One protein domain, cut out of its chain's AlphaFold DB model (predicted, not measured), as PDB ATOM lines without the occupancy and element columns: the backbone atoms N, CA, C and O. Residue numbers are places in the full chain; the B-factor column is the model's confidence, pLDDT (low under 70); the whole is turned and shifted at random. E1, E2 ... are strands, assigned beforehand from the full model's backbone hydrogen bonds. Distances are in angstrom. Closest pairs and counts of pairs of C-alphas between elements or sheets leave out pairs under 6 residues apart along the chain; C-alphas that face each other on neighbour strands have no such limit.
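Overview. This is residues 132 to 198 of the 728 residues of the protein "YkuD domain-containing protein" of Lachnospiraceae bacterium (UniProt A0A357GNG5). A small crossed sandwich: the three-strand sheet E1-E2-E3 faces the hairpin E4 and E5, and residues 179 to 198 form a long loop that reaches 23 A from the mean of all C-alphas and folds back. The 67 printed residues hold five antiparallel strands and no named helix; the class is all strand, with 28 residues in strands. It is compact, radius of gyration of the C-alphas 11.9 A, spanning 35 by 24 by 23 A.

Arrangement. E1, residues 137 to 140, and E2, residues 143 to 150, form a hairpin; N 138 and O 145 are 2.8 A apart. E3, residues 153 to 158, completes a meander, each strand the antiparallel neighbour of the one before; N 148 and O 155 are 2.9 A apart. E4, residues 167 to 171, and E5, residues 174 to 178, form a hairpin; N 169 and O 176 are 2.8 A apart. These N and O pairs are within hydrogen-bond range. The two sheets' strands stand at 76 degrees; the closest C-alphas of E1 and E4, Gln 140 and Val 171, are 6.4 A apart.

Along the chain. E1, 9.4 A long, begins at C-alpha 137 (-13.712, -118.599, 19.547). E2 measures 22.1 A, E3 16.8 A, E4 12.4 A. E5, 12.8 A, ends at C-alpha 178 (-27.854, -118.561, 28.827).

Size, cuts and confidence. The C-alphas farthest apart, Thr 173 and Asn 186, are 38.0 A apart. The printed part has no cut and no long link; no printed residue is under 70.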
ATOM      1  N   LEU A 132     -11.822-124.197  27.954       95.81
ATOM      2  CA  LEU A 132     -11.950-122.865  27.348       95.81
ATOM      3  C   LEU A 132     -12.935-122.856  26.157       95.81
ATOM      4  O   LEU A 132     -12.904-121.962  25.314       95.81
ATOM      5  N   GLY A 133     -13.785-123.888  26.064       94.12
ATOM      6  CA  GLY A 133     -14.692-124.156  24.947       94.12
ATOM      7  C   GLY A 133     -14.103-125.127  23.920       94.12
ATOM      8  O   GLY A 133     -12.889-125.255  23.768       94.12
ATOM      9  N   ASN A 134     -14.974-125.855  23.220       93.69
ATOM     10  CA  ASN A 134     -14.599-126.872  22.225       93.69
ATOM     11  C   ASN A 134     -15.083-126.540  20.804       93.69
ATOM     12  O   ASN A 134     -15.079-127.401  19.922       93.69
ATOM     13  N   HIS A 135     -15.454-125.279  20.582       94.06
ATOM     14  CA  HIS A 135     -15.876-124.725  19.297       94.06
ATOM     15  C   HIS A 135     -15.082-123.463  18.948       94.06
ATOM     16  O   HIS A 135     -14.118-123.094  19.619       94.06
ATOM     17  N   THR A 136     -15.479-122.811  17.855       94.19
ATOM     18  CA  THR A 136     -14.930-121.529  17.406       94.19
ATOM     19  C   THR A 136     -14.949-120.487  18.526       94.19
ATOM     20  O   THR A 136     -15.963-120.311  19.198       94.19
ATOM     21  N   VAL A 137     -13.833-119.767  18.669       95.62
ATOM     22  CA  VAL A 137     -13.712-118.599  19.547       95.62
ATOM     23  C   VAL A 137     -14.237-117.361  18.822       95.62
ATOM     24  O   VAL A 137     -13.883-117.109  17.667       95.62
ATOM     25  N   TYR A 138     -15.064-116.581  19.507       95.56
ATOM     26  CA  TYR A 138     -15.678-115.353  19.015       95.56
ATOM     27  C   TYR A 138     -15.228-114.163  19.862       95.56
ATOM     28  O   TYR A 138     -15.147-114.260  21.085       95.56
ATOM     29  N   GLN A 139     -14.984-113.021  19.217       94.12
ATOM     30  CA  GLN A 139     -14.816-111.757  19.932       94.12
ATOM     31  C   GLN A 139     -16.187-111.269  20.413       94.12
ATOM     32  O   GLN A 139     -17.106-111.121  19.603       94.12
ATOM     33  N   GLN A 140     -16.311-110.988  21.708       92.06
ATOM     34  CA  GLN A 140     -17.499-110.407  22.321       92.06
ATOM     35  C   GLN A 140     -17.074-109.163  23.104       92.06
ATOM     36  O   GLN A 140     -16.603-109.266  24.227       92.06
ATOM     37  N   GLU A 141     -17.243-107.990  22.492       87.06
ATOM     38  CA  GLU A 141     -16.847-106.706  23.086       87.06
ATOM     39  C   GLU A 141     -15.386-106.720  23.578       87.06
ATOM     40  O   GLU A 141     -14.471-106.728  22.746       87.06
ATOM     41  N   ASP A 142     -15.169-106.728  24.891       90.12
ATOM     42  CA  ASP A 142     -13.873-106.699  25.571       90.12
ATOM     43  C   ASP A 142     -13.282-108.085  25.886       90.12
ATOM     44  O   ASP A 142     -12.110-108.162  26.255       90.12
ATOM     45  N   ARG A 143     -14.039-109.170  25.684       93.56
ATOM     46  CA  ARG A 143     -13.612-110.549  25.961       93.56
ATOM     47  C   ARG A 143     -13.666-111.444  24.725       93.56
ATOM     48  O   ARG A 143     -14.210-111.088  23.674       93.56
ATOM     49  N   THR A 144     -13.129-112.650  24.863       96.06
ATOM     50  CA  THR A 144     -13.356-113.728  23.896       96.06
ATOM     51  C   THR A 144     -14.229-114.800  24.524       96.06
ATOM     52  O   THR A 144     -14.100-115.098  25.705       96.06
ATOM     53  N   VAL A 145     -15.138-115.376  23.743       96.94
ATOM     54  CA  VAL A 145     -16.049-116.431  24.201       96.94
ATOM     55  C   VAL A 145     -16.005-117.617  23.259       96.94
ATOM     56  O   VAL A 145     -15.747-117.466  22.063       96.94
ATOM     57  N   SER A 146     -16.276-118.807  23.775       97.00
ATOM     58  CA  SER A 146     -16.360-120.023  22.973       97.00
ATOM     59  C   SER A 146     -17.524-120.883  23.435       97.00
ATOM     60  O   SER A 146     -17.867-120.924  24.619       97.00
ATOM     61  N   TRP A 147     -18.155-121.575  22.489       96.62
ATOM     62  CA  TRP A 147     -19.174-122.552  22.841       96.62
ATOM     63  C   TRP A 147     -18.521-123.787  23.458       96.62
ATOM     64  O   TRP A 147     -17.484-124.275  23.000       96.62
ATOM     65  N   LEU A 148     -19.184-124.329  24.471       96.06
ATOM     66  CA  LEU A 148     -18.843-125.586  25.111       96.06
ATOM     67  C   LEU A 148     -20.027-126.543  24.975       96.06
ATOM     68  O   LEU A 148     -21.112-126.294  25.499       96.06
ATOM     69  N   THR A 149     -19.820-127.662  24.286       94.06
ATOM     70  CA  THR A 149     -20.789-128.763  24.272       94.06
ATOM     71  C   THR A 149     -20.357-129.862  25.232       94.06
ATOM     72  O   THR A 149     -19.286-130.448  25.056       94.06
ATOM     73  N   VAL A 150     -21.223-130.176  26.196       92.12
ATOM     74  CA  VAL A 150     -21.086-131.315  27.115       92.12
ATOM     75  C   VAL A 150     -22.275-132.244  26.886       92.12
ATOM     76  O   VAL A 150     -23.430-131.860  27.084       92.12
ATOM     77  N   GLY A 151     -22.013-133.461  26.403       88.75
ATOM     78  CA  GLY A 151     -23.076-134.351  25.933       88.75
ATOM     79  C   GLY A 151     -23.841-133.731  24.756       88.75
ATOM     80  O   GLY A 151     -23.262-133.493  23.700       88.75
ATOM     81  N   SER A 152     -25.142-133.473  24.932       86.12
ATOM     82  CA  SER A 152     -25.999-132.786  23.947       86.12
ATOM     83  C   SER A 152     -26.299-131.323  24.291       86.12
ATOM     84  O   SER A 152     -27.042-130.668  23.558       86.12
ATOM     85  N   THR A 153     -25.772-130.827  25.407       90.00
ATOM     86  CA  THR A 153     -26.132-129.524  25.969       90.00
ATOM     87  C   THR A 153     -25.079-128.478  25.626       90.00
ATOM     88  O   THR A 153     -23.881-128.766  25.626       90.00
ATOM     89  N   TRP A 154     -25.543-127.270  25.310       93.00
ATOM     90  CA  TRP A 154     -24.711-126.141  24.903       93.00
ATOM     91  C   TRP A 154     -24.602-125.116  26.028       93.00
ATOM     92  O   TRP A 154     -25.617-124.651  26.548       93.00
ATOM     93  N   TYR A 155     -23.362-124.748  26.332       95.25
ATOM     94  CA  TYR A 155     -22.957-123.724  27.289       95.25
ATOM     95  C   TYR A 155     -22.071-122.704  26.575       95.25
ATOM     96  O   TYR A 155     -21.487-123.006  25.530       95.25
ATOM     97  N   LEU A 156     -21.939-121.513  27.146       97.06
ATOM     98  CA  LEU A 156     -21.018-120.492  26.665       97.06
ATOM     99  C   LEU A 156     -19.994-120.229  27.760       97.06
ATOM    100  O   LEU A 156     -20.381-120.046  28.912       97.06
ATOM    101  N   VAL A 157     -18.714-120.222  27.401       97.00
ATOM    102  CA  VAL A 157     -17.632-119.909  28.336       97.00
ATOM    103  C   VAL A 157     -16.825-118.720  27.847       97.00
ATOM    104  O   VAL A 157     -16.719-118.477  26.639       97.00
ATOM    105  N   ASP A 158     -16.232-118.001  28.786       96.31
ATOM    106  CA  ASP A 158     -15.125-117.103  28.501       96.31
ATOM    107  C   ASP A 158     -13.929-117.928  27.987       96.31
ATOM    108  O   ASP A 158     -13.511-118.904  28.612       96.31
ATOM    109  N   ALA A 159     -13.408-117.591  26.811       95.00
ATOM    110  CA  ALA A 159     -12.390-118.392  26.132       95.00
ATOM    111  C   ALA A 159     -10.966-118.158  26.673       95.00
ATOM    112  O   ALA A 159     -10.037-118.856  26.264       95.00
ATOM    113  N   GLU A 160     -10.783-117.202  27.586       93.00
ATOM    114  CA  GLU A 160      -9.510-116.954  28.261       93.00
ATOM    115  C   GLU A 160      -9.474-117.627  29.638       93.00
ATOM    116  O   GLU A 160      -8.504-118.315  29.973       93.00
ATOM    117  N   THR A 161     -10.553-117.484  30.407       93.75
ATOM    118  CA  THR A 161     -10.640-117.961  31.797       93.75
ATOM    119  C   THR A 161     -11.361-119.301  31.943       93.75
ATOM    120  O   THR A 161     -11.078-120.034  32.892       93.75
ATOM    121  N   GLY A 162     -12.262-119.645  31.015       94.44
ATOM    122  CA  GLY A 162     -13.104-120.846  31.042       94.44
ATOM    123  C   GLY A 162     -14.373-120.728  31.888       94.44
ATOM    124  O   GLY A 162     -15.064-121.730  32.086       94.44
ATOM    125  N   GLU A 163     -14.673-119.540  32.414       95.31
ATOM    126  CA  GLU A 163     -15.857-119.303  33.241       95.31
ATOM    127  C   GLU A 163     -17.143-119.444  32.419       95.31
ATOM    128  O   GLU A 163     -17.249-118.894  31.321       95.31
ATOM    129  N   LEU A 164     -18.139-120.161  32.949       96.12
ATOM    130  CA  LEU A 164     -19.456-120.266  32.331       96.12
ATOM    131  C   LEU A 164     -20.217-118.941  32.414       96.12
ATOM    132  O   LEU A 164     -20.402-118.358  33.481       96.12
ATOM    133  N   LEU A 165     -20.740-118.506  31.272       95.50
ATOM    134  CA  LEU A 165     -21.487-117.263  31.133       95.50
ATOM    135  C   LEU A 165     -22.995-117.522  31.211       95.50
ATOM    136  O   LEU A 165     -23.510-118.496  30.660       95.50
ATOM    137  N   SER A 166     -23.717-116.610  31.863       94.81
ATOM    138  CA  SER A 166     -25.182-116.630  31.974       94.81
ATOM    139  C   SER A 166     -25.811-115.318  31.473       94.81
ATOM    140  O   SER A 166     -25.112-114.366  31.124       94.81
ATOM    141  N   GLY A 167     -27.140-115.261  31.397       94.56
ATOM    142  CA  GLY A 167     -27.899-114.104  30.926       94.56
ATOM    143  C   GLY A 167     -27.879-113.925  29.406       94.56
ATOM    144  O   GLY A 167     -27.652-114.861  28.639       94.56
ATOM    145  N   TRP A 168     -28.160-112.702  28.958       94.62
ATOM    146  CA  TRP A 168     -28.175-112.347  27.540       94.62
ATOM    147  C   TRP A 168     -26.755-112.222  26.991       94.62
ATOM    148  O   TRP A 168     -25.976-111.397  27.456       94.62
ATOM    149  N   GLN A 169     -26.437-113.023  25.977       94.56
ATOM    150  CA  GLN A 169     -25.103-113.127  25.393       94.56
ATOM    151  C   GLN A 169     -25.167-112.894  23.886       94.56
ATOM    152  O   GLN A 169     -25.848-113.622  23.161       94.56
ATOM    153  N   LYS A 170     -24.450-111.884  23.390       92.19
ATOM    154  CA  LYS A 170     -24.311-111.646  21.948       92.19
ATOM    155  C   LYS A 170     -23.067-112.357  21.436       92.19
ATOM    156  O   LYS A 170     -21.968-112.051  21.883       92.19
ATOM    157  N   VAL A 171     -23.236-113.294  20.511       92.94
ATOM    158  CA  VAL A 171     -22.137-114.055  19.909       92.94
ATOM    159  C   VAL A 171     -22.242-113.907  18.398       92.94
ATOM    160  O   VAL A 171     -23.233-114.323  17.790       92.94
ATOM    161  N   ASP A 172     -21.228-113.276  17.801       89.69
ATOM    162  CA  ASP A 172     -21.241-112.842  16.401       89.69
ATOM    163  C   ASP A 172     -22.468-111.949  16.096       89.69
ATOM    164  O   ASP A 172     -22.613-110.852  16.643       89.69
ATOM    165  N   THR A 173     -23.373-112.410  15.234       87.75
ATOM    166  CA  THR A 173     -24.549-111.666  14.772       87.75
ATOM    167  C   THR A 173     -25.821-112.017  15.540       87.75
ATOM    168  O   THR A 173     -26.860-111.395  15.309       87.75
ATOM    169  N   ALA A 174     -25.766-112.993  16.449       90.94
ATOM    170  CA  ALA A 174     -26.930-113.523  17.142       90.94
ATOM    171  C   ALA A 174     -26.868-113.278  18.653       90.94
ATOM    172  O   ALA A 174     -25.807-113.311  19.271       90.94
ATOM    173  N   THR A 175     -28.041-113.070  19.244       94.19
ATOM    174  CA  THR A 175     -28.222-112.980  20.693       94.19
ATOM    175  C   THR A 175     -28.782-114.299  21.210       94.19
ATOM    176  O   THR A 175     -29.697-114.862  20.607       94.19
ATOM    177  N   TYR A 176     -28.244-114.768  22.325       93.44
ATOM    178  CA  TYR A 176     -28.600-115.999  23.017       93.44
ATOM    179  C   TYR A 176     -28.963-115.670  24.460       93.44
ATOM    180  O   TYR A 176     -28.501-114.667  25.004       93.44
ATOM    181  N   TYR A 177     -29.774-116.516  25.083       94.50
ATOM    182  CA  TYR A 177     -30.008-116.443  26.519       94.50
ATOM    183  C   TYR A 177     -29.448-117.699  27.170       94.50
ATOM    184  O   TYR A 177     -29.900-118.808  26.889       94.50
ATOM    185  N   MET A 178     -28.448-117.512  28.017       94.62
ATOM    186  CA  MET A 178     -27.854-118.561  28.827       94.62
ATOM    187  C   MET A 178     -28.560-118.537  30.184       94.62
ATOM    188  O   MET A 178     -28.601-117.496  30.842       94.62
ATOM    189  N   LYS A 179     -29.174-119.645  30.603       93.00
ATOM    190  CA  LYS A 179     -29.967-119.660  31.840       93.00
ATOM    191  C   LYS A 179     -29.102-119.269  33.048       93.00
ATOM    192  O   LYS A 179     -27.949-119.692  33.116       93.00
ATOM    193  N   PRO A 180     -29.626-118.481  34.003       92.56
ATOM    194  CA  PRO A 180     -28.894-118.155  35.221       92.56
ATOM    195  C   PRO A 180     -28.407-119.411  35.944       92.56
ATOM    196  O   PRO A 180     -29.095-120.436  35.948       92.56
ATOM    197  N   GLY A 181     -27.239-119.320  36.578       89.56
ATOM    198  CA  GLY A 181     -26.776-120.362  37.489       89.56
ATOM    199  C   GLY A 181     -27.758-120.520  38.651       89.56
ATOM    200  O   GLY A 181     -28.125-119.536  39.294       89.56
ATOM    201  N   SER A 182     -28.212-121.745  38.914       89.00
ATOM    202  CA  SER A 182     -28.997-122.059  40.103       89.00
ATOM    203  C   SER A 182     -28.355-123.217  40.836       89.00
ATOM    204  O   SER A 182     -28.067-124.255  40.249       89.00
ATOM    205  N   PHE A 183     -28.183-123.043  42.137       86.75
ATOM    206  CA  PHE A 183     -27.534-124.021  42.994       86.75
ATOM    207  C   PHE A 183     -28.531-124.508  44.046       86.75
ATOM    208  O   PHE A 183     -29.501-123.808  44.386       86.75
ATOM    209  N   ASP A 184     -28.389-125.753  44.477       85.00
ATOM    210  CA  ASP A 184     -29.140-126.284  45.605       85.00
ATOM    211  C   ASP A 184     -28.504-125.880  46.947       85.00
ATOM    212  O   ASP A 184     -27.578-125.072  47.000       85.00
ATOM    213  N   ALA A 185     -29.057-126.378  48.055       82.88
ATOM    214  CA  ALA A 185     -28.594-126.001  49.390       82.88
ATOM    215  C   ALA A 185     -27.174-126.502  49.717       82.88
ATOM    216  O   ALA A 185     -26.586-126.012  50.678       82.88
ATOM    217  N   ASN A 186     -26.643-127.455  48.943       80.44
ATOM    218  CA  ASN A 186     -25.303-128.013  49.114       80.44
ATOM    219  C   ASN A 186     -24.266-127.318  48.217       80.44
ATOM    220  O   ASN A 186     -23.089-127.649  48.297       80.44
ATOM    221  N   GLY A 187     -24.690-126.360  47.383       73.31
ATOM    222  CA  GLY A 187     -23.827-125.705  46.399       73.31
ATOM    223  C   GLY A 187     -23.740-126.444  45.060       73.31
ATOM    224  O   GLY A 187     -23.032-125.979  44.167       73.31
ATOM    225  N   ASP A 188     -24.494-127.534  44.881       81.31
ATOM    226  CA  ASP A 188     -24.511-128.298  43.637       81.31
ATOM    227  C   ASP A 188     -25.363-127.597  42.573       81.31
ATOM    228  O   ASP A 188     -26.430-127.032  42.849       81.31
ATOM    229  N   MET A 189     -24.904-127.639  41.322       84.00
ATOM    230  CA  MET A 189     -25.599-127.017  40.199       84.00
ATOM    231  C   MET A 189     -26.901-127.765  39.874       84.00
ATOM    232  O   MET A 189     -26.896-128.963  39.600       84.00
ATOM    233  N   LYS A 190     -28.029-127.049  39.842       88.31
ATOM    234  CA  LYS A 190     -29.323-127.620  39.447       88.31
ATOM    235  C   LYS A 190     -29.382-127.882  37.947       88.31
ATOM    236  O   LYS A 190     -28.873-127.083  37.155       88.31
ATOM    237  N   ASP A 191     -30.118-128.927  37.571       84.12
ATOM    238  CA  ASP A 191     -30.446-129.255  36.181       84.12
ATOM    239  C   ASP A 191     -30.937-128.024  35.406       84.12
ATOM    240  O   ASP A 191     -31.851-127.314  35.838       84.12
ATOM    241  N   GLY A 192     -30.356-127.789  34.230       85.31
ATOM    242  CA  GLY A 192     -30.725-126.663  33.377       85.31
ATOM    243  C   GLY A 192     -29.943-125.370  33.617       85.31
ATOM    244  O   GLY A 192     -30.105-124.436  32.832       85.31
ATOM    245  N   SER A 193     -29.114-125.282  34.658       89.69
ATOM    246  CA  SER A 193     -28.296-124.090  34.933       89.69
ATOM    247  C   SER A 193     -27.260-123.855  33.837       89.69
ATOM    248  O   SER A 193     -26.667-124.808  33.339       89.69
ATOM    249  N   PHE A 194     -27.044-122.592  33.455       92.94
ATOM    250  CA  PHE A 194     -26.139-122.165  32.374       92.94
ATOM    251  C   PHE A 194     -26.439-122.717  30.976       92.94
ATOM    252  O   PHE A 194     -25.780-122.319  30.018       92.94
ATOM    253  N   GLU A 195     -27.425-123.599  30.812       92.75
ATOM    254  CA  GLU A 195     -27.778-124.112  29.496       92.75
ATOM    255  C   GLU A 195     -28.334-122.997  28.608       92.75
ATOM    256  O   GLU A 195     -29.090-122.127  29.054       92.75
ATOM    257  N   MET A 196     -28.018-123.061  27.319       92.06
ATOM    258  CA  MET A 196     -28.619-122.186  26.321       92.06
ATOM    259  C   MET A 196     -30.132-122.436  26.210       92.06
ATOM    260  O   MET A 196     -30.580-123.558  25.953       92.06
ATOM    261  N   GLU A 197     -30.935-121.384  26.349       90.56
ATOM    262  CA  GLU A 197     -32.370-121.434  26.089       90.56
ATOM    263  C   GLU A 197     -32.634-121.544  24.581       90.56
ATOM    264  O   GLU A 197     -32.108-120.793  23.760       90.56
ATOM    265  N   THR A 198     -33.477-122.500  24.204       85.56
ATOM    266  CA  THR A 198     -33.854-122.766  22.804       85.56
ATOM    267  C   THR A 198     -35.361-122.635  22.582       85.56
ATOM    268  O   THR A 198     -35.881-123.009  21.527       85.56
TER     269      THR A 198